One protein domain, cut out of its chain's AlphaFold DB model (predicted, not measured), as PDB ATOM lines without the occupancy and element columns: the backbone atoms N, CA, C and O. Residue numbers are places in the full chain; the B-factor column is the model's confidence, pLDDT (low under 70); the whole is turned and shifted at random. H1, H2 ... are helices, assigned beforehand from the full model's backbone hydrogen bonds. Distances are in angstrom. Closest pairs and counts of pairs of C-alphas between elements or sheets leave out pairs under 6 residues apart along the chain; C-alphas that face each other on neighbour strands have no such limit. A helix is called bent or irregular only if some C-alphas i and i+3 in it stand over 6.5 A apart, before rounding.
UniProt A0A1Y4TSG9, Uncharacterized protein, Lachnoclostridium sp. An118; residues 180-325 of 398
ATOM      1  N   ASN A 180      90.264 256.743 365.229       85.94
ATOM      2  CA  ASN A 180      89.605 257.377 364.080       85.94
ATOM      3  C   ASN A 180      90.012 258.851 363.900       85.94
ATOM      4  O   ASN A 180      90.164 259.316 362.768       85.94
ATOM      5  N   MET A 181      90.193 259.592 365.000       87.25
ATOM      6  CA  MET A 181      90.670 260.980 364.978       87.25
ATOM      7  C   MET A 181      92.135 261.058 364.537       87.25
ATOM      8  O   MET A 181      92.496 261.942 363.755       87.25
ATOM      9  N   LEU A 182      92.978 260.123 364.997       88.69
ATOM     10  CA  LEU A 182      94.367 260.004 364.536       88.69
ATOM     11  C   LEU A 182      94.409 259.702 363.035       88.69
ATOM     12  O   LEU A 182      95.124 260.372 362.291       88.69
ATOM     13  N   ASP A 183      93.575 258.773 362.582       90.00
ATOM     14  CA  ASP A 183      93.391 258.410 361.183       90.00
ATOM     15  C   ASP A 183      92.976 259.600 360.320       90.00
ATOM     16  O   ASP A 183      93.548 259.878 359.262       90.00
ATOM     17  N   GLU A 184      91.964 260.344 360.767       90.81
ATOM     18  CA  GLU A 184      91.500 261.534 360.070       90.81
ATOM     19  C   GLU A 184      92.603 262.593 359.977       90.81
ATOM     20  O   GLU A 184      92.821 263.163 358.900       90.81
ATOM     21  N   TYR A 185      93.343 262.813 361.067       91.06
ATOM     22  CA  TYR A 185      94.494 263.707 361.080       91.06
ATOM     23  C   TYR A 185      95.555 263.268 360.061       91.06
ATOM     24  O   TYR A 185      95.949 264.078 359.215       91.06
ATOM     25  N   ILE A 186      95.980 262.000 360.091       94.25
ATOM     26  CA  ILE A 186      96.995 261.437 359.186       94.25
ATOM     27  C   ILE A 186      96.558 261.618 357.730       94.25
ATOM     28  O   ILE A 186      97.288 262.220 356.936       94.25
ATOM     29  N   ARG A 187      95.329 261.210 357.387       94.50
ATOM     30  CA  ARG A 187      94.780 261.340 356.026       94.50
ATOM     31  C   ARG A 187      94.736 262.788 355.555       94.50
ATOM     32  O   ARG A 187      95.121 263.086 354.423       94.50
ATOM     33  N   ASN A 188      94.274 263.711 356.397       92.81
ATOM     34  CA  ASN A 188      94.167 265.124 356.032       92.81
ATOM     35  C   ASN A 188      95.544 265.777 355.858       92.81
ATOM     36  O   ASN A 188      95.731 266.582 354.935       92.81
ATOM     37  N   LYS A 189      96.529 265.420 356.693       92.75
ATOM     38  CA  LYS A 189      97.911 265.895 356.540       92.75
ATOM     39  C   LYS A 189      98.565 265.324 355.293       92.75
ATOM     40  O   LYS A 189      99.111 266.110 354.519       92.75
ATOM     41  N   PHE A 190      98.426 264.023 355.049       95.75
ATOM     42  CA  PHE A 190      98.902 263.390 353.825       95.75
ATOM     43  C   PHE A 190      98.328 264.078 352.585       95.75
ATOM     44  O   PHE A 190      99.093 264.598 351.783       95.75
ATOM     45  N   LYS A 191      96.997 264.208 352.467       94.25
ATOM     46  CA  LYS A 191      96.352 264.891 351.326       94.25
ATOM     47  C   LYS A 191      96.921 266.285 351.092       94.25
ATOM     48  O   LYS A 191      97.130 266.699 349.952       94.25
ATOM     49  N   LYS A 192      97.162 267.031 352.171       92.06
ATOM     50  CA  LYS A 192      97.712 268.381 352.095       92.06
ATOM     51  C   LYS A 192      99.160 268.384 351.604       92.06
ATOM     52  O   LYS A 192      99.480 269.218 350.759       92.06
ATOM     53  N   PHE A 193     100.017 267.513 352.135       92.19
ATOM     54  CA  PHE A 193     101.420 267.428 351.725       92.19
ATOM     55  C   PHE A 193     101.569 266.852 350.329       92.19
ATOM     56  O   PHE A 193     102.235 267.468 349.506       92.19
ATOM     57  N   TYR A 194     100.864 265.765 350.032       93.19
ATOM     58  CA  TYR A 194     100.824 265.178 348.706       93.19
ATOM     59  C   TYR A 194     100.388 266.215 347.671       93.19
ATOM     60  O   TYR A 194     101.128 266.492 346.741       93.19
ATOM     61  N   ARG A 195      99.277 266.933 347.888       91.50
ATOM     62  CA  ARG A 195      98.858 268.006 346.968       91.50
ATOM     63  C   ARG A 195      99.889 269.132 346.833       91.50
ATOM     64  O   ARG A 195      99.978 269.712 345.758       91.50
ATOM     65  N   LYS A 196     100.604 269.483 347.908       89.88
ATOM     66  CA  LYS A 196     101.602 270.564 347.893       89.88
ATOM     67  C   LYS A 196     102.857 270.165 347.114       89.88
ATOM     68  O   LYS A 196     103.402 271.009 346.417       89.88
ATOM     69  N   TYR A 197     103.310 268.923 347.261       88.19
ATOM     70  CA  TYR A 197     104.624 268.506 346.778       88.19
ATOM     71  C   TYR A 197     104.587 267.578 345.568       88.19
ATOM     72  O   TYR A 197     105.611 267.485 344.909       88.19
ATOM     73  N   LYS A 198     103.448 266.947 345.235       85.75
ATOM     74  CA  LYS A 198     103.329 265.908 344.190       85.75
ATOM     75  C   LYS A 198     104.020 266.239 342.865       85.75
ATOM     76  O   LYS A 198     104.579 265.345 342.255       85.75
ATOM     77  N   ASP A 199     104.015 267.502 342.439       83.94
ATOM     78  CA  ASP A 199     104.579 267.908 341.147       83.94
ATOM     79  C   ASP A 199     106.124 267.863 341.146       83.94
ATOM     80  O   ASP A 199     106.744 267.855 340.086       83.94
ATOM     81  N   ASN A 200     106.732 267.804 342.336       78.56
ATOM     82  CA  ASN A 200     108.171 267.681 342.568       78.56
ATOM     83  C   ASN A 200     108.572 266.278 343.063       78.56
ATOM     84  O   ASN A 200     109.756 266.045 343.300       78.56
ATOM     85  N   LEU A 201     107.615 265.365 343.269       84.75
ATOM     86  CA  LEU A 201     107.891 263.995 343.702       84.75
ATOM     87  C   LEU A 201     107.909 263.079 342.484       84.75
ATOM     88  O   LEU A 201     107.025 263.151 341.632       84.75
ATOM     89  N   TYR A 202     108.898 262.194 342.423       84.94
ATOM     90  CA  TYR A 202     108.954 261.135 341.427       84.94
ATOM     91  C   TYR A 202     108.835 259.800 342.150       84.94
ATOM     92  O   TYR A 202     109.791 259.335 342.761       84.94
ATOM     93  N   ILE A 203     107.621 259.250 342.145       88.44
ATOM     94  CA  ILE A 203     107.318 257.950 342.739       88.44
ATOM     95  C   ILE A 203     107.456 256.904 341.639       88.44
ATOM     96  O   ILE A 203     106.942 257.083 340.536       88.44
ATOM     97  N   THR A 204     108.156 255.822 341.936       88.44
ATOM     98  CA  THR A 204     108.385 254.678 341.057       88.44
ATOM     99  C   THR A 204     108.043 253.388 341.795       88.44
ATOM    100  O   THR A 204     107.824 253.376 343.007       88.44
ATOM    101  N   LYS A 205     108.033 252.266 341.074       87.12
ATOM    102  CA  LYS A 205     107.897 250.937 341.691       87.12
ATOM    103  C   LYS A 205     109.026 250.628 342.680       87.12
ATOM    104  O   LYS A 205     108.796 249.916 343.651       87.12
ATOM    105  N   ASP A 206     110.203 251.208 342.463       86.62
ATOM    106  CA  ASP A 206     111.412 250.926 343.239       86.62
ATOM    107  C   ASP A 206     111.565 251.831 344.472       86.62
ATOM    108  O   ASP A 206     112.528 251.691 345.218       86.62
ATOM    109  N   ASP A 207     110.655 252.781 344.704       90.75
ATOM    110  CA  ASP A 207     110.689 253.668 345.878       90.75
ATOM    111  C   ASP A 207     109.304 254.052 346.425       90.75
ATOM    112  O   ASP A 207     109.180 254.943 347.268       90.75
ATOM    113  N   ASN A 208     108.245 253.366 345.996       91.88
ATOM    114  CA  ASN A 208     106.875 253.632 346.431       91.88
ATOM    115  C   ASN A 208     106.688 253.597 347.957       91.88
ATOM    116  O   ASN A 208     106.174 254.554 348.540       91.88
ATOM    117  N   ARG A 209     107.124 252.527 348.621       94.50
ATOM    118  CA  ARG A 209     107.023 252.364 350.075       94.50
ATOM    119  C   ARG A 209     107.957 253.309 350.820       94.50
ATOM    120  O   ARG A 209     107.578 253.867 351.848       94.50
ATOM    121  N   LEU A 210     109.136 253.579 350.262       94.31
ATOM    122  CA  LEU A 210     110.027 254.617 350.771       94.31
ATOM    123  C   LEU A 210     109.336 255.993 350.794       94.31
ATOM    124  O   LEU A 210     109.441 256.716 351.785       94.31
ATOM    125  N   TRP A 211     108.567 256.345 349.760       95.12
ATOM    126  CA  TRP A 211     107.781 257.581 349.759       95.12
ATOM    127  C   TRP A 211     106.694 257.599 350.839       95.12
ATOM    128  O   TRP A 211     106.461 258.648 351.444       95.12
ATOM    129  N   ILE A 212     106.063 256.459 351.136       96.75
ATOM    130  CA  ILE A 212     105.115 256.338 352.257       96.75
ATOM    131  C   ILE A 212     105.837 256.613 353.583       96.75
ATOM    132  O   ILE A 212     105.357 257.427 354.371       96.75
ATOM    133  N   LEU A 213     107.030 256.045 353.789       96.62
ATOM    134  CA  LEU A 213     107.871 256.314 354.962       96.62
ATOM    135  C   LEU A 213     108.270 257.794 355.075       96.62
ATOM    136  O   LEU A 213     108.160 258.382 356.154       96.62
ATOM    137  N   VAL A 214     108.653 258.430 353.963       95.31
ATOM    138  CA  VAL A 214     108.941 259.872 353.916       95.31
ATOM    139  C   VAL A 214     107.724 260.686 354.352       95.31
ATOM    140  O   VAL A 214     107.860 261.599 355.170       95.31
ATOM    141  N   PHE A 215     106.526 260.364 353.858       96.38
ATOM    142  CA  PHE A 215     105.307 261.047 354.286       96.38
ATOM    143  C   PHE A 215     104.989 260.812 355.764       96.38
ATOM    144  O   PHE A 215     104.584 261.762 356.438       96.38
ATOM    145  N   SER A 216     105.213 259.610 356.293       96.69
ATOM    146  CA  SER A 216     105.009 259.307 357.713       96.69
ATOM    147  C   SER A 216     105.910 260.143 358.615       96.69
ATOM    148  O   SER A 216     105.419 260.807 359.535       96.69
ATOM    149  N   ILE A 217     107.207 260.211 358.294       93.88
ATOM    150  CA  ILE A 217     108.168 261.085 358.980       93.88
ATOM    151  C   ILE A 217     107.729 262.548 358.855       93.88
ATOM    152  O   ILE A 217     107.647 263.257 359.855       93.88
ATOM    153  N   MET A 218     107.355 263.003 357.656       92.25
ATOM    154  CA  MET A 218     106.914 264.382 357.414       92.25
ATOM    155  C   MET A 218     105.703 264.783 358.270       92.25
ATOM    156  O   MET A 218     105.629 265.911 358.774       92.25
ATOM    157  N   ILE A 219     104.733 263.876 358.418       92.56
ATOM    158  CA  ILE A 219     103.536 264.077 359.238       92.56
ATOM    159  C   ILE A 219     103.919 264.173 360.712       92.56
ATOM    160  O   ILE A 219     103.481 265.118 361.376       92.56
ATOM    161  N   PHE A 220     104.765 263.269 361.207       90.62
ATOM    162  CA  PHE A 220     105.208 263.288 362.600       90.62
ATOM    163  C   PHE A 220     106.040 264.537 362.927       90.62
ATOM    164  O   PHE A 220     105.780 265.236 363.910       90.62
ATOM    165  N   GLU A 221     106.963 264.907 362.043       86.44
ATOM    166  CA  GLU A 221     107.785 266.108 362.181       86.44
ATOM    167  C   GLU A 221     106.951 267.393 362.153       86.44
ATOM    168  O   GLU A 221     107.215 268.359 362.878       86.44
ATOM    169  N   ASN A 222     105.893 267.429 361.335       86.12
ATOM    170  CA  ASN A 222     104.953 268.545 361.354       86.12
ATOM    171  C   ASN A 222     104.063 268.565 362.595       86.12
ATOM    172  O   ASN A 222     103.699 269.654 363.046       86.12
ATOM    173  N   TYR A 223     103.720 267.398 363.137       84.06
ATOM    174  CA  TYR A 223     102.983 267.296 364.384       84.06
ATOM    175  C   TYR A 223     103.805 267.873 365.535       84.06
ATOM    176  O   TYR A 223     103.342 268.820 366.172       84.06
ATOM    177  N   ASN A 224     105.027 267.381 365.760       75.25
ATOM    178  CA  ASN A 224     105.879 267.811 366.876       75.25
ATOM    179  C   ASN A 224     106.311 269.275 366.771       75.25
ATOM    180  O   ASN A 224     106.416 269.963 367.786       75.25
ATOM    181  N   ARG A 225     106.501 269.785 365.548       67.38
ATOM    182  CA  ARG A 225     106.947 271.159 365.313       67.38
ATOM    183  C   ARG A 225     105.996 271.904 364.378       67.38
ATOM    184  O   ARG A 225     106.157 271.920 363.154       67.38
ATOM    185  N   GLY A 226     105.015 272.572 364.990       61.22
ATOM    186  CA  GLY A 226     104.037 273.408 364.296       61.22
ATOM    187  C   GLY A 226     104.677 274.518 363.450       61.22
ATOM    188  O   GLY A 226     105.816 274.933 363.669       61.22
ATOM    189  N   SER A 227     103.923 275.038 362.473       57.44
ATOM    190  CA  SER A 227     104.414 276.006 361.475       57.44
ATOM    191  C   SER A 227     105.038 277.274 362.080       57.44
ATOM    192  O   SER A 227     105.905 277.873 361.454       57.44
ATOM    193  N   ILE A 228     104.632 277.665 363.291       54.66
ATOM    194  CA  ILE A 228     105.093 278.885 363.972       54.66
ATOM    195  C   ILE A 228     106.494 278.724 364.574       54.66
ATOM    196  O   ILE A 228     107.301 279.643 364.471       54.66
ATOM    197  N   ILE A 229     106.834 277.547 365.111       61.66
ATOM    198  CA  ILE A 229     108.191 277.289 365.624       61.66
ATOM    199  C   ILE A 229     109.199 277.381 364.472       61.66
ATOM    200  O   ILE A 229     110.231 278.027 364.610       61.66
ATOM    201  N   ARG A 230     108.841 276.866 363.288       64.62
ATOM    202  CA  ARG A 230     109.678 276.964 362.080       64.62
ATOM    203  C   ARG A 230     109.892 278.405 361.612       64.62
ATOM    204  O   ARG A 230     110.945 278.714 361.064       64.62
ATOM    205  N   ILE A 231     108.914 279.291 361.818       59.09
ATOM    206  CA  ILE A 231     109.068 280.725 361.525       59.09
ATOM    207  C   ILE A 231     110.087 281.348 362.486       59.09
ATOM    208  O   ILE A 231     110.989 282.049 362.036       59.09
ATOM    209  N   ILE A 232     110.004 281.038 363.785       59.47
ATOM    210  CA  ILE A 232     110.970 281.512 364.790       59.47
ATOM    211  C   ILE A 232     112.384 281.017 364.464       59.47
ATOM    212  O   ILE A 232     113.350 281.760 364.600       59.47
ATOM    213  N   GLU A 233     112.531 279.784 363.990       61.97
ATOM    214  CA  GLU A 233     113.836 279.239 363.607       61.97
ATOM    215  C   GLU A 233     114.421 279.887 362.361       61.97
ATOM    216  O   GLU A 233     115.605 280.215 362.352       61.97
ATOM    217  N   LYS A 234     113.597 280.159 361.342       63.47
ATOM    218  CA  LYS A 234     114.033 280.939 360.174       63.47
ATOM    219  C   LYS A 234     114.525 282.329 360.580       63.47
ATOM    220  O   LYS A 234     115.517 282.802 360.033       63.47
ATOM    221  N   ILE A 235     113.884 282.944 361.576       60.25
ATOM    222  CA  ILE A 235     114.341 284.207 362.166       60.25
ATOM    223  C   ILE A 235     115.680 284.006 362.899       60.25
ATOM    224  O   ILE A 235     116.603 284.775 362.672       60.25
ATOM    225  N   LYS A 236     115.847 282.952 363.711       58.84
ATOM    226  CA  LYS A 236     117.118 282.660 364.411       58.84
ATOM    227  C   LYS A 236     118.302 282.446 363.460       58.84
ATOM    228  O   LYS A 236     119.402 282.903 363.755       58.84
ATOM    229  N   ILE A 237     118.084 281.805 362.315       60.34
ATOM    230  CA  ILE A 237     119.133 281.587 361.301       60.34
ATOM    231  C   ILE A 237     119.546 282.897 360.641       60.34
ATOM    232  O   ILE A 237     120.724 283.088 360.351       60.34
ATOM    233  N   HIS A 238     118.605 283.828 360.461       59.03
ATOM    234  CA  HIS A 238     118.921 285.180 360.002       59.03
ATOM    235  C   HIS A 238     119.874 285.915 360.966       59.03
ATOM    236  O   HIS A 238     120.652 286.754 360.531       59.03
ATOM    237  N   PHE A 239     119.874 285.543 362.252       56.12
ATOM    238  CA  PHE A 239     120.805 286.040 363.271       56.12
ATOM    239  C   PHE A 239     122.074 285.178 363.447       56.12
ATOM    240  O   PHE A 239     122.811 285.377 364.408       56.12
ATOM    241  N   GLY A 240     122.357 284.235 362.538       47.56
ATOM    242  CA  GLY A 240     123.620 283.480 362.516       47.56
ATOM    243  C   GLY A 240     123.667 282.223 363.396       47.56
ATOM    244  O   GLY A 240     124.743 281.654 363.574       47.56
ATOM    245  N   PHE A 241     122.533 281.757 363.930       52.25
ATOM    246  CA  PHE A 241     122.461 280.501 364.689       52.25
ATOM    247  C   PHE A 241     122.206 279.286 363.776       52.25
ATOM    248  O   PHE A 241     121.402 279.354 362.847       52.25
ATOM    249  N   THR A 242     122.833 278.140 364.068       50.25
ATOM    250  CA  THR A 242     122.546 276.857 363.395       50.25
ATOM    251  C   THR A 242     121.195 276.300 363.855       50.25
ATOM    252  O   THR A 242     121.000 276.105 365.056       50.25
ATOM    253  N   ALA A 243     120.277 275.998 362.934       53.91
ATOM    254  CA  ALA A 243     118.993 275.371 363.264       53.91
ATOM    255  C   ALA A 243     118.574 274.331 362.210       53.91
ATOM    256  O   ALA A 243     118.873 274.471 361.024       53.91
ATOM    257  N   THR A 244     117.874 273.282 362.652       53.78
ATOM    258  CA  THR A 244     117.250 272.285 361.771       53.78
ATOM    259  C   THR A 244     116.153 272.962 360.957       53.78
ATOM    260  O   THR A 244     115.195 273.497 361.512       53.78
ATOM    261  N   THR A 245     116.311 272.991 359.636       54.50
ATOM    262  CA  THR A 245     115.403 273.712 358.732       54.50
ATOM    263  C   THR A 245     114.600 272.776 357.847       54.50
ATOM    264  O   THR A 245     114.927 271.604 357.682       54.50
ATOM    265  N   GLY A 246     113.498 273.300 357.310       57.94
ATOM    266  CA  GLY A 246     112.579 272.552 356.459       57.94
ATOM    267  C   GLY A 246     111.604 271.650 357.222       57.94
ATOM    268  O   GLY A 246     111.580 271.589 358.455       57.94
ATOM    269  N   ILE A 247     110.729 270.980 356.475       75.31
ATOM    270  CA  ILE A 247     109.641 270.170 357.034       75.31
ATOM    271  C   ILE A 247     110.112 268.840 357.624       75.31
ATOM    272  O   ILE A 247     109.426 268.337 358.513       75.31
ATOM    273  N   MET A 248     111.273 268.348 357.183       78.19
ATOM    274  CA  MET A 248     111.867 267.058 357.564       78.19
ATOM    275  C   MET A 248     112.938 267.149 358.670       78.19
ATOM    276  O   MET A 248     113.552 266.140 359.004       78.19
ATOM    277  N   GLN A 249     113.194 268.348 359.210       70.50
ATOM    278  CA  GLN A 249     114.163 268.611 360.291       70.50
ATOM    279  C   GLN A 249     115.602 268.112 360.056       70.50
ATOM    280  O   GLN A 249     116.320 267.755 360.992       70.50
ATOM    281  N   ILE A 250     116.079 268.151 358.816       68.81
ATOM    282  CA  ILE A 250     117.459 267.770 358.512       68.81
ATOM    283  C   ILE A 250     118.415 268.853 359.010       68.81
ATOM    284  O   ILE A 250     118.191 270.055 358.824       68.81
ATOM    285  N   ARG A 251     119.500 268.429 359.666       61.50
ATOM    286  CA  ARG A 251     120.573 269.335 360.083       61.50
ATOM    287  C   ARG A 251     121.282 269.862 358.841       61.50
ATOM    288  O   ARG A 251     121.870 269.094 358.089       61.50
ATOM    289  N   SER A 252     121.240 271.174 358.649       61.25
ATOM    290  CA  SER A 252     121.960 271.857 357.583       61.25
ATOM    291  C   SER A 252     122.567 273.147 358.119       61.25
ATOM    292  O   SER A 252     121.961 273.842 358.933       61.25
ATOM    293  N   ASN A 253     123.759 273.482 357.629       57.03
ATOM    294  CA  ASN A 253     124.439 274.745 357.928       57.03
ATOM    295  C   ASN A 253     123.928 275.898 357.040       57.03
ATOM    296  O   ASN A 253     124.480 276.995 357.065       57.03
ATOM    297  N   LYS A 254     122.902 275.643 356.219       62.03
ATOM    298  CA  LYS A 254     122.265 276.602 355.312       62.03
ATOM    299  C   LYS A 254     120.752 276.562 355.507       62.03
ATOM    300  O   LYS A 254     120.200 275.532 355.879       62.03
ATOM    301  N   ASN A 255     120.080 277.678 355.230       63.88
ATOM    302  CA  ASN A 255     118.620 277.733 355.228       63.88
ATOM    303  C   ASN A 255     118.090 276.920 354.038       63.88
ATOM    304  O   ASN A 255     118.229 277.370 352.902       63.88
ATOM    305  N   ILE A 256     117.530 275.738 354.299       71.94
ATOM    306  CA  ILE A 256     116.943 274.875 353.264       71.94
ATOM    307  C   ILE A 256     115.430 275.104 353.162       71.94
ATOM    308  O   ILE A 256     114.736 275.336 354.162       71.94
ATOM    309  N   SER A 257     114.912 275.042 351.939       78.06
ATOM    310  CA  SER A 257     113.477 275.029 351.648       78.06
ATOM    311  C   SER A 257     112.809 273.731 352.120       78.06
ATOM    312  O   SER A 257     113.472 272.745 352.451       78.06
ATOM    313  N   ASP A 258     111.472 273.723 352.173       79.88
ATOM    314  CA  ASP A 258     110.739 272.506 352.535       79.88
ATOM    315  C   ASP A 258     111.001 271.408 351.488       79.88
ATOM    316  O   ASP A 258     111.245 270.262 351.852       79.88
ATOM    317  N   GLU A 259     111.014 271.771 350.207       83.31
ATOM    318  CA  GLU A 259     111.262 270.892 349.066       83.31
ATOM    319  C   GLU A 259     112.676 270.290 349.107       83.31
ATOM    320  O   GLU A 259     112.830 269.074 348.989       83.31
ATOM    321  N   GLU A 260     113.701 271.106 349.371       82.31
ATOM    322  CA  GLU A 260     115.077 270.621 349.559       82.31
ATOM    323  C   GLU A 260     115.188 269.688 350.768       82.31
ATOM    324  O   GLU A 260     115.853 268.657 350.687       82.31
ATOM    325  N   SER A 261     114.502 269.993 351.877       84.12
ATOM    326  CA  SER A 261     114.501 269.108 353.049       84.12
ATOM    327  C   SER A 261     113.847 267.754 352.768       84.12
ATOM    328  O   SER A 261     114.264 266.753 353.341       84.12
ATOM    329  N   ILE A 262     112.852 267.703 351.876       87.81
ATOM    330  CA  ILE A 262     112.217 266.450 351.449       87.81
ATOM    331  C   ILE A 262     113.177 265.639 350.585       87.81
ATOM    332  O   ILE A 262     113.342 264.451 350.843       87.81
ATOM    333  N   SER A 263     113.844 266.276 349.618       86.69
ATOM    334  CA  SER A 263     114.832 265.599 348.766       86.69
ATOM    335  C   SER A 263     115.972 265.013 349.595       86.69
ATOM    336  O   SER A 263     116.271 263.832 349.479       86.69
ATOM    337  N   LEU A 264     116.548 265.804 350.506       86.12
ATOM    338  CA  LEU A 264     117.620 265.340 351.389       86.12
ATOM    339  C   LEU A 264     117.156 264.210 352.324       86.12
ATOM    340  O   LEU A 264     117.941 263.314 352.630       86.12
ATOM    341  N   ALA A 265     115.896 264.231 352.781       88.06
ATOM    342  CA  ALA A 265     115.353 263.164 353.629       88.06
ATOM    343  C   ALA A 265     115.224 261.869 352.841       88.06
ATOM    344  O   ALA A 265     115.601 260.808 353.332       88.06
ATOM    345  N   PHE A 266     114.693 261.981 351.624       91.38
ATOM    346  CA  PHE A 266     114.554 260.869 350.704       91.38
ATOM    347  C   PHE A 266     115.919 260.258 350.384       91.38
ATOM    348  O   PHE A 266     116.074 259.053 350.535       91.38
ATOM    349  N   ASP A 267     116.925 261.070 350.051       90.19
ATOM    350  CA  ASP A 267     118.274 260.587 349.736       90.19
ATOM    351  C   ASP A 267     118.938 259.901 350.935       90.19
ATOM    352  O   ASP A 267     119.523 258.829 350.779       90.19
ATOM    353  N   LYS A 268     118.808 260.471 352.140       89.81
ATOM    354  CA  LYS A 268     119.312 259.850 353.373       89.81
ATOM    355  C   LYS A 268     118.643 258.498 353.618       89.81
ATOM    356  O   LYS A 268     119.315 257.504 353.877       89.81
ATOM    357  N   LEU A 269     117.313 258.446 353.530       92.44
ATOM    358  CA  LEU A 269     116.581 257.200 353.736       92.44
ATOM    359  C   LEU A 269     116.936 256.166 352.661       92.44
ATOM    360  O   LEU A 269     117.223 255.026 353.004       92.44
ATOM    361  N   LYS A 270     116.990 256.565 351.386       92.69
ATOM    362  CA  LYS A 270     117.276 255.674 350.258       92.69
ATOM    363  C   LYS A 270     118.692 255.123 350.280       92.69
ATOM    364  O   LYS A 270     118.861 253.946 349.998       92.69
ATOM    365  N   ASN A 271     119.693 255.948 350.578       91.25
ATOM    366  CA  ASN A 271     121.097 255.585 350.369       91.25
ATOM    367  C   ASN A 271     121.816 255.137 351.648       91.25
ATOM    368  O   ASN A 271     122.803 254.416 351.549       91.25
ATOM    369  N   GLU A 272     121.350 255.557 352.829       90.62
ATOM    370  CA  GLU A 272     122.047 255.288 354.098       90.62
ATOM    371  C   GLU A 272     121.263 254.359 355.032       90.62
ATOM    372  O   GLU A 272     121.872 253.544 355.716       90.62
ATOM    373  N   ILE A 273     119.930 254.487 355.088       91.56
ATOM    374  CA  ILE A 273     119.109 253.793 356.098       91.56
ATOM    375  C   ILE A 273     118.449 252.534 355.531       91.56
ATOM    376  O   ILE A 273     118.606 251.451 356.085       91.56
ATOM    377  N   VAL A 274     117.682 252.691 354.453       91.69
ATOM    378  CA  VAL A 274     116.904 251.615 353.823       91.69
ATOM    379  C   VAL A 274     117.728 250.910 352.745       91.69
ATOM    380  O   VAL A 274     117.575 249.712 352.558       91.69
ATOM    381  N   ILE A 275     118.628 251.635 352.066       87.31
ATOM    382  CA  ILE A 275     119.459 251.118 350.962       87.31
ATOM    383  C   ILE A 275     118.576 250.565 349.824       87.31
ATOM    384  O   ILE A 275     118.646 249.401 349.444       87.31
ATOM    385  N   GLY A 276     117.717 251.424 349.267       87.94
ATOM    386  CA  GLY A 276     116.761 251.074 348.212       87.94
ATOM    387  C   GLY A 276     115.320 251.391 348.601       87.94
ATOM    388  O   GLY A 276     115.000 252.546 348.889       87.94
ATOM    389  N   ASN A 277     114.451 250.379 348.572       90.12
ATOM    390  CA  ASN A 277     113.046 250.483 348.973       90.12
ATOM    391  C   ASN A 277     112.800 249.744 350.290       90.12
ATOM    392  O   ASN A 277     113.568 248.867 350.670       90.12
ATOM    393  N   VAL A 278     111.689 250.056 350.952       90.62
ATOM    394  CA  VAL A 278     111.245 249.306 352.133       90.62
ATOM    395  C   VAL A 278     110.939 247.860 351.725       90.62
ATOM    396  O   VAL A 278     110.095 247.615 350.858       90.62
ATOM    397  N   GLU A 279     111.646 246.916 352.347       85.00
ATOM    398  CA  GLU A 279     111.574 245.487 352.020       85.00
ATOM    399  C   GLU A 279     110.273 244.839 352.508       85.00
ATOM    400  O   GLU A 279     109.585 244.180 351.726       85.00
ATOM    401  N   SER A 280     109.917 245.062 353.775       87.38
ATOM    402  CA  SER A 280     108.667 244.627 354.394       87.38
ATOM    403  C   SER A 280     107.923 245.807 355.009       87.38
ATOM    404  O   SER A 280     108.508 246.733 355.570       87.38
ATOM    405  N   ASP A 281     106.599 245.740 354.922       85.25
ATOM    406  CA  ASP A 281     105.688 246.702 355.538       85.25
ATOM    407  C   ASP A 281     105.464 246.400 357.038       85.25
ATOM    408  O   ASP A 281     104.598 247.008 357.660       85.25
ATOM    409  N   ASP A 282     106.228 245.475 357.633       90.38
ATOM    410  CA  ASP A 282     106.103 245.070 359.037       90.38
ATOM    411  C   ASP A 282     106.458 246.200 360.016       90.38
ATOM    412  O   ASP A 282     107.476 246.884 359.877       90.38
ATOM    413  N   GLU A 283     105.656 246.342 361.077       89.25
ATOM    414  CA  GLU A 283     105.786 247.409 362.080       89.25
ATOM    415  C   GLU A 283     107.207 247.511 362.657       89.25
ATOM    416  O   GLU A 283     107.766 248.606 362.721       89.25
ATOM    417  N   SER A 284     107.831 246.378 363.002       90.88
ATOM    418  CA  SER A 284     109.186 246.348 363.566       90.88
ATOM    419  C   SER A 284     110.265 246.826 362.592       90.88
ATOM    420  O   SER A 284     111.240 247.443 363.021       90.88
ATOM    421  N   GLN A 285     110.111 246.576 361.287       93.06
ATOM    422  CA  GLN A 285     111.087 247.039 360.296       93.06
ATOM    423  C   GLN A 285     110.960 248.550 360.073       93.06
ATOM    424  O   GLN A 285     111.966 249.260 360.006       93.06
ATOM    425  N   ILE A 286     109.730 249.064 360.025       96.12
ATOM    426  CA  ILE A 286     109.491 250.506 359.913       96.12
ATOM    427  C   ILE A 286     109.989 251.248 361.159       96.12
ATOM    428  O   ILE A 286     110.619 252.301 361.030       96.12
ATOM    429  N   GLU A 287     109.764 250.696 362.356       93.62
ATOM    430  CA  GLU A 287     110.327 251.233 363.601       93.62
ATOM    431  C   GLU A 287     111.854 251.308 363.535       93.62
ATOM    432  O   GLU A 287     112.420 252.352 363.859       93.62
ATOM    433  N   TYR A 288     112.515 250.249 363.058       93.69
ATOM    434  CA  TYR A 288     113.968 250.225 362.905       93.69
ATOM    435  C   TYR A 288     114.470 251.354 361.991       93.69
ATOM    436  O   TYR A 288     115.348 252.120 362.392       93.69
ATOM    437  N   TYR A 289     113.881 251.533 360.802       94.69
ATOM    438  CA  TYR A 289     114.267 252.626 359.898       94.69
ATOM    439  C   TYR A 289     114.031 254.011 360.511       94.69
ATOM    440  O   TYR A 289     114.863 254.913 360.365       94.69
ATOM    441  N   ALA A 290     112.916 254.192 361.219       93.19
ATOM    442  CA  ALA A 290     112.611 255.447 361.892       93.19
ATOM    443  C   ALA A 290     113.584 255.741 363.051       93.19
ATOM    444  O   ALA A 290     113.981 256.895 363.213       93.19
ATOM    445  N   GLU A 291     114.018 254.724 363.803       92.69
ATOM    446  CA  GLU A 291     115.012 254.849 364.881       92.69
ATOM    447  C   GLU A 291     116.401 255.232 364.339       92.69
ATOM    448  O   GLU A 291     117.084 256.074 364.922       92.69
ATOM    449  N   GLN A 292     116.799 254.707 363.172       92.00
ATOM    450  CA  GLN A 292     118.026 255.153 362.490       92.00
ATOM    451  C   GLN A 292     117.933 256.612 362.009       92.00
ATOM    452  O   GLN A 292     118.938 257.328 361.944       92.00
ATOM    453  N   TYR A 293     116.729 257.085 361.671       88.75
ATOM    454  CA  TYR A 293     116.514 258.483 361.301       88.75
ATOM    455  C   TYR A 293     116.590 259.417 362.520       88.75
ATOM    456  O   TYR A 293     117.245 260.463 362.445       88.75
ATOM    457  N   ASN A 294     115.947 259.035 363.629       87.31
ATOM    458  CA  ASN A 294     115.967 259.727 364.917       87.31
ATOM    459  C   ASN A 294     115.920 258.691 366.066       87.31
ATOM    460  O   ASN A 294     114.913 257.994 366.183       87.31
ATOM    461  N   PRO A 295     116.950 258.619 366.938       85.75
ATOM    462  CA  PRO A 295     117.134 257.540 367.923       85.75
ATOM    463  C   PRO A 295     116.168 257.578 369.125       85.75
ATOM    464  O   PRO A 295     116.438 256.984 370.168       85.75
ATOM    465  N   ASP A 296     115.053 258.298 369.021       83.31
ATOM    466  CA  ASP A 296     114.000 258.317 370.031       83.31
ATOM    467  C   ASP A 296     112.990 257.180 369.782       83.31
ATOM    468  O   ASP A 296     112.355 257.089 368.731       83.31
ATOM    469  N   LYS A 297     112.795 256.314 370.782       84.69
ATOM    470  CA  LYS A 297     111.832 255.203 370.711       84.69
ATOM    471  C   LYS A 297     110.383 255.674 370.641       84.69
ATOM    472  O   LYS A 297     109.523 254.969 370.108       84.69
ATOM    473  N   ASP A 298     110.079 256.842 371.204       82.81
ATOM    474  CA  ASP A 298     108.746 257.424 371.080       82.81
ATOM    475  C   ASP A 298     108.487 257.925 369.662       82.81
ATOM    476  O   ASP A 298     107.404 257.695 369.117       82.81
ATOM    477  N   TYR A 299     109.519 258.480 369.032       86.69
ATOM    478  CA  TYR A 299     109.514 258.853 367.627       86.69
ATOM    479  C   TYR A 299     109.295 257.644 366.706       86.69
ATOM    480  O   TYR A 299     108.365 257.666 365.895       86.69
ATOM    481  N   SER A 300     110.101 256.584 366.832       91.00
ATOM    482  CA  SER A 300     110.075 255.460 365.883       91.00
ATOM    483  C   SER A 300     108.729 254.735 365.859       91.00
ATOM    484  O   SER A 300     108.149 254.539 364.789       91.00
ATOM    485  N   LYS A 301     108.169 254.459 367.041       90.62
ATOM    486  CA  LYS A 301     106.829 253.872 367.206       90.62
ATOM    487  C   LYS A 301     105.735 254.726 366.573       90.62
ATOM    488  O   LYS A 301     104.850 254.212 365.896       90.62
ATOM    489  N   SER A 302     105.793 256.046 366.758       91.06
ATOM    490  CA  SER A 302     104.802 256.947 366.165       91.06
ATOM    491  C   SER A 302     104.902 257.056 364.650       91.06
ATOM    492  O   SER A 302     103.872 257.124 363.980       91.06
ATOM    493  N   VAL A 303     106.112 257.041 364.095       94.25
ATOM    494  CA  VAL A 303     106.312 257.000 362.642       94.25
ATOM    495  C   VAL A 303     105.789 255.689 362.059       94.25
ATOM    496  O   VAL A 303     105.101 255.728 361.039       94.25
ATOM    497  N   SER A 304     106.053 254.560 362.721       95.00
ATOM    498  CA  SER A 304     105.550 253.251 362.300       95.00
ATOM    499  C   SER A 304     104.024 253.190 362.315       95.00
ATOM    500  O   SER A 304     103.412 252.856 361.301       95.00
ATOM    501  N   PHE A 305     103.388 253.672 363.386       94.12
ATOM    502  CA  PHE A 305     101.931 253.810 363.445       94.12
ATOM    503  C   PHE A 305     101.383 254.640 362.272       94.12
ATOM    504  O   PHE A 305     100.467 254.215 361.569       94.12
ATOM    505  N   ILE A 306     101.967 255.813 361.999       96.06
ATOM    506  CA  ILE A 306     101.531 256.655 360.874       96.06
ATOM    507  C   ILE A 306     101.710 255.923 359.537       96.06
ATOM    508  O   ILE A 306     100.833 256.024 358.680       96.06
ATOM    509  N   TYR A 307     102.806 255.176 359.365       96.94
ATOM    510  CA  TYR A 307     103.065 254.381 358.166       96.94
ATOM    511  C   TYR A 307     101.979 253.344 357.922       96.94
ATOM    512  O   TYR A 307     101.420 253.334 356.829       96.94
ATOM    513  N   GLN A 308     101.624 252.539 358.924       95.69
ATOM    514  CA  GLN A 308     100.603 251.495 358.771       95.69
ATOM    515  C   GLN A 308      99.256 252.078 358.330       95.69
ATOM    516  O   GLN A 308      98.639 251.624 357.361       95.69
ATOM    517  N   HIS A 309      98.829 253.152 358.993       95.25
ATOM    518  CA  HIS A 309      97.576 253.834 358.678       95.25
ATOM    519  C   HIS A 309      97.602 254.491 357.293       95.25
ATOM    520  O   HIS A 309      96.616 254.450 356.550       95.25
ATOM    521  N   LEU A 310      98.739 255.076 356.910       96.31
ATOM    522  CA  LEU A 310      98.896 255.703 355.608       96.31
ATOM    523  C   LEU A 310      98.963 254.671 354.474       96.31
ATOM    524  O   LEU A 310      98.295 254.855 353.456       96.31
ATOM    525  N   TYR A 311      99.711 253.582 354.656       95.75
ATOM    526  CA  TYR A 311      99.813 252.479 353.703       95.75
ATOM    527  C   TYR A 311      98.437 251.875 353.421       95.75
ATOM    528  O   TYR A 311      98.041 251.750 352.259       95.75
ATOM    529  N   LYS A 312      97.663 251.597 354.478       95.12
ATOM    530  CA  LYS A 312      96.277 251.136 354.365       95.12
ATOM    531  C   LYS A 312      95.412 252.138 353.600       95.12
ATOM    532  O   LYS A 312      94.752 251.770 352.633       95.12
ATOM    533  N   TYR A 313      95.472 253.422 353.959       95.25
ATOM    534  CA  TYR A 313      94.697 254.465 353.282       95.25
ATOM    535  C   TYR A 313      95.010 254.592 351.780       95.25
ATOM    536  O   TYR A 313      94.095 254.781 350.974       95.25
ATOM    537  N   ILE A 314      96.288 254.509 351.397       95.12
ATOM    538  CA  ILE A 314      96.721 254.560 349.994       95.12
ATOM    539  C   ILE A 314      96.257 253.296 349.262       95.12
ATOM    540  O   ILE A 314      95.690 253.407 348.177       95.12
ATOM    541  N   SER A 315      96.432 252.124 349.876       93.12
ATOM    542  CA  SER A 315      96.042 250.825 349.315       93.12
ATOM    543  C   SER A 315      94.533 250.700 349.086       93.12
ATOM    544  O   SER A 315      94.106 250.145 348.077       93.12
ATOM    545  N   ASP A 316      93.716 251.264 349.975       93.12
ATOM    546  CA  ASP A 316      92.253 251.236 349.857       93.12
ATOM    547  C   ASP A 316      91.725 252.245 348.816       93.12
ATOM    548  O   ASP A 316      90.604 252.125 348.310       93.12
ATOM    549  N   ASN A 317      92.517 253.261 348.458       93.19
ATOM    550  CA  ASN A 317      92.126 254.294 347.508       93.19
ATOM    551  C   ASN A 317      92.662 253.990 346.103       93.19
ATOM    552  O   ASN A 317      93.815 254.282 345.815       93.19
ATOM    553  N   ARG A 318      91.804 253.513 345.187       89.50
ATOM    554  CA  ARG A 318      92.195 253.129 343.808       89.50
ATOM    555  C   ARG A 318      93.116 254.127 343.099       89.50
ATOM    556  O   ARG A 318      94.070 253.724 342.449       89.50
ATOM    557  N   ARG A 319      92.834 255.428 343.218       91.31
ATOM    558  CA  ARG A 319      93.640 256.465 342.568       91.31
ATOM    559  C   ARG A 319      95.032 256.560 343.189       91.31
ATOM    560  O   ARG A 319      96.013 256.581 342.459       91.31
ATOM    561  N   LEU A 320      95.112 256.650 344.517       92.19
ATOM    562  CA  LEU A 320      96.395 256.752 345.214       92.19
ATOM    563  C   LEU A 320      97.197 255.458 345.083       92.19
ATOM    564  O   LEU A 320      98.398 255.523 344.865       92.19
ATOM    565  N   LYS A 321      96.532 254.304 345.146       92.44
ATOM    566  CA  LYS A 321      97.121 252.988 344.908       92.44
ATOM    567  C   LYS A 321      97.833 252.927 343.556       92.44
ATOM    568  O   LYS A 321      98.986 252.506 343.497       92.44
ATOM    569  N   HIS A 322      97.179 253.427 342.509       88.88
ATOM    570  CA  HIS A 322      97.763 253.533 341.179       88.88
ATOM    571  C   HIS A 322      98.917 254.546 341.121       88.88
ATOM    572  O   HIS A 322      99.995 254.224 340.630       88.88
ATOM    573  N   GLU A 323      98.729 255.753 341.674       90.38
ATOM    574  CA  GLU A 323      99.763 256.804 341.715       90.38
ATOM    575  C   GLU A 323     101.018 256.377 342.510       90.38
ATOM    576  O   GLU A 323     102.116 256.846 342.218       90.38
ATOM    577  N   PHE A 324     100.876 255.469 343.483       93.25
ATOM    578  CA  PHE A 324     101.972 254.880 344.261       93.25
ATOM    579  C   PHE A 324     102.449 253.523 343.723       93.25
ATOM    580  O   PHE A 324     103.282 252.882 344.354       93.25
ATOM    581  N   TYR A 325     101.955 253.055 342.575       91.69
ATOM    582  CA  TYR A 325     102.345 251.761 342.004       91.69
ATOM    583  C   TYR A 325     102.186 250.571 342.978       91.69
ATOM    584  O   TYR A 325     103.017 249.665 342.994       91.69
TER     585      TYR A 325
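Overview. This is residues 180 to 325 of the 398 residues of an uncharacterized protein of Lachnoclostridium sp. An118 (UniProt A0A1Y4TSG9). What does the model look like? Crossed helices form a core round H2, with H1, H4 and H6 packed on it and H5 packed on H4 and H6. H3 lies at one far end and touches no helix, the long link 239 to 257 folds back from it to H4, and H7 makes a corner with H6. What makes it up? The printed part has 146 residues with seven named helices, H1 to H7 along the chain, and no named strand, class all helix. It is compact, with a radius of gyration of the C-alphas of 15.0 A, and spans 47 by 28 by 28 A.

Along the chain. Where does H1 run? H1, residues 180 to 200, begins at C-alpha 180 (89.605, 257.377, 364.080) and measures 30.2 A. It has a kink of 36 degrees near residue 194 and is irregular, with C-alphas 196 and 199 7.8 A apart. What follows? H2 is residues 208 to 224, 24.9 A, H3 227 to 238, H4 258 to 273, 20.8 A, and H5 283 to 293. H6 is residues 297 to 316, 28.9 A, and H7, 318 to 323, ends at C-alpha 323 (99.763, 256.804, 341.715).

Arrangement. What touches H1? Its residues 186 to 193 alone touch H2, closest C-alphas Lys 189 and Ile 219, 6.5 A. Its residues 183 to 190 alone touch H6, about perpendicular at 77 degrees, closest C-alphas Asp 183 and His 309, 6.7 A. What does the hub H6 touch besides? It touches H2 at a steep tilt of 53 degrees, closest C-alphas Ser 216 and Tyr 307, 5.3 A, and H5, closest C-alphas Ala 290 and Ser 300, 4.7 A. H6 and H7 only just touch, only at the corner, with 3 pairs of C-alphas within 8 A, the closest Ser 315 and Lys 321, 5.0 A. Where are H3 and H4? H4 touches H2, closest C-alphas Val 214 and Phe 266, 6.5 A, and H5, closest C-alphas Ile 273 and Tyr 289, 6.3 A; H3 and H4 are apart, and H3 and H2 meet only through their link. Are the backbones in order? Every O i to N i+4 pair is within hydrogen-bond range in H2, H3, H4, H5, H6 and H7, and 15 of 17 in H1.

Size, cuts and confidence. How far does it reach? The two C-alphas farthest apart, Phe 239 and Arg 318, are 47.8 A apart. Is anything missing or unsure? The printed part has no cut, H3 to H4 is the long link, and pLDDT is under 70 in residues 225 to 246 and 250 to 255.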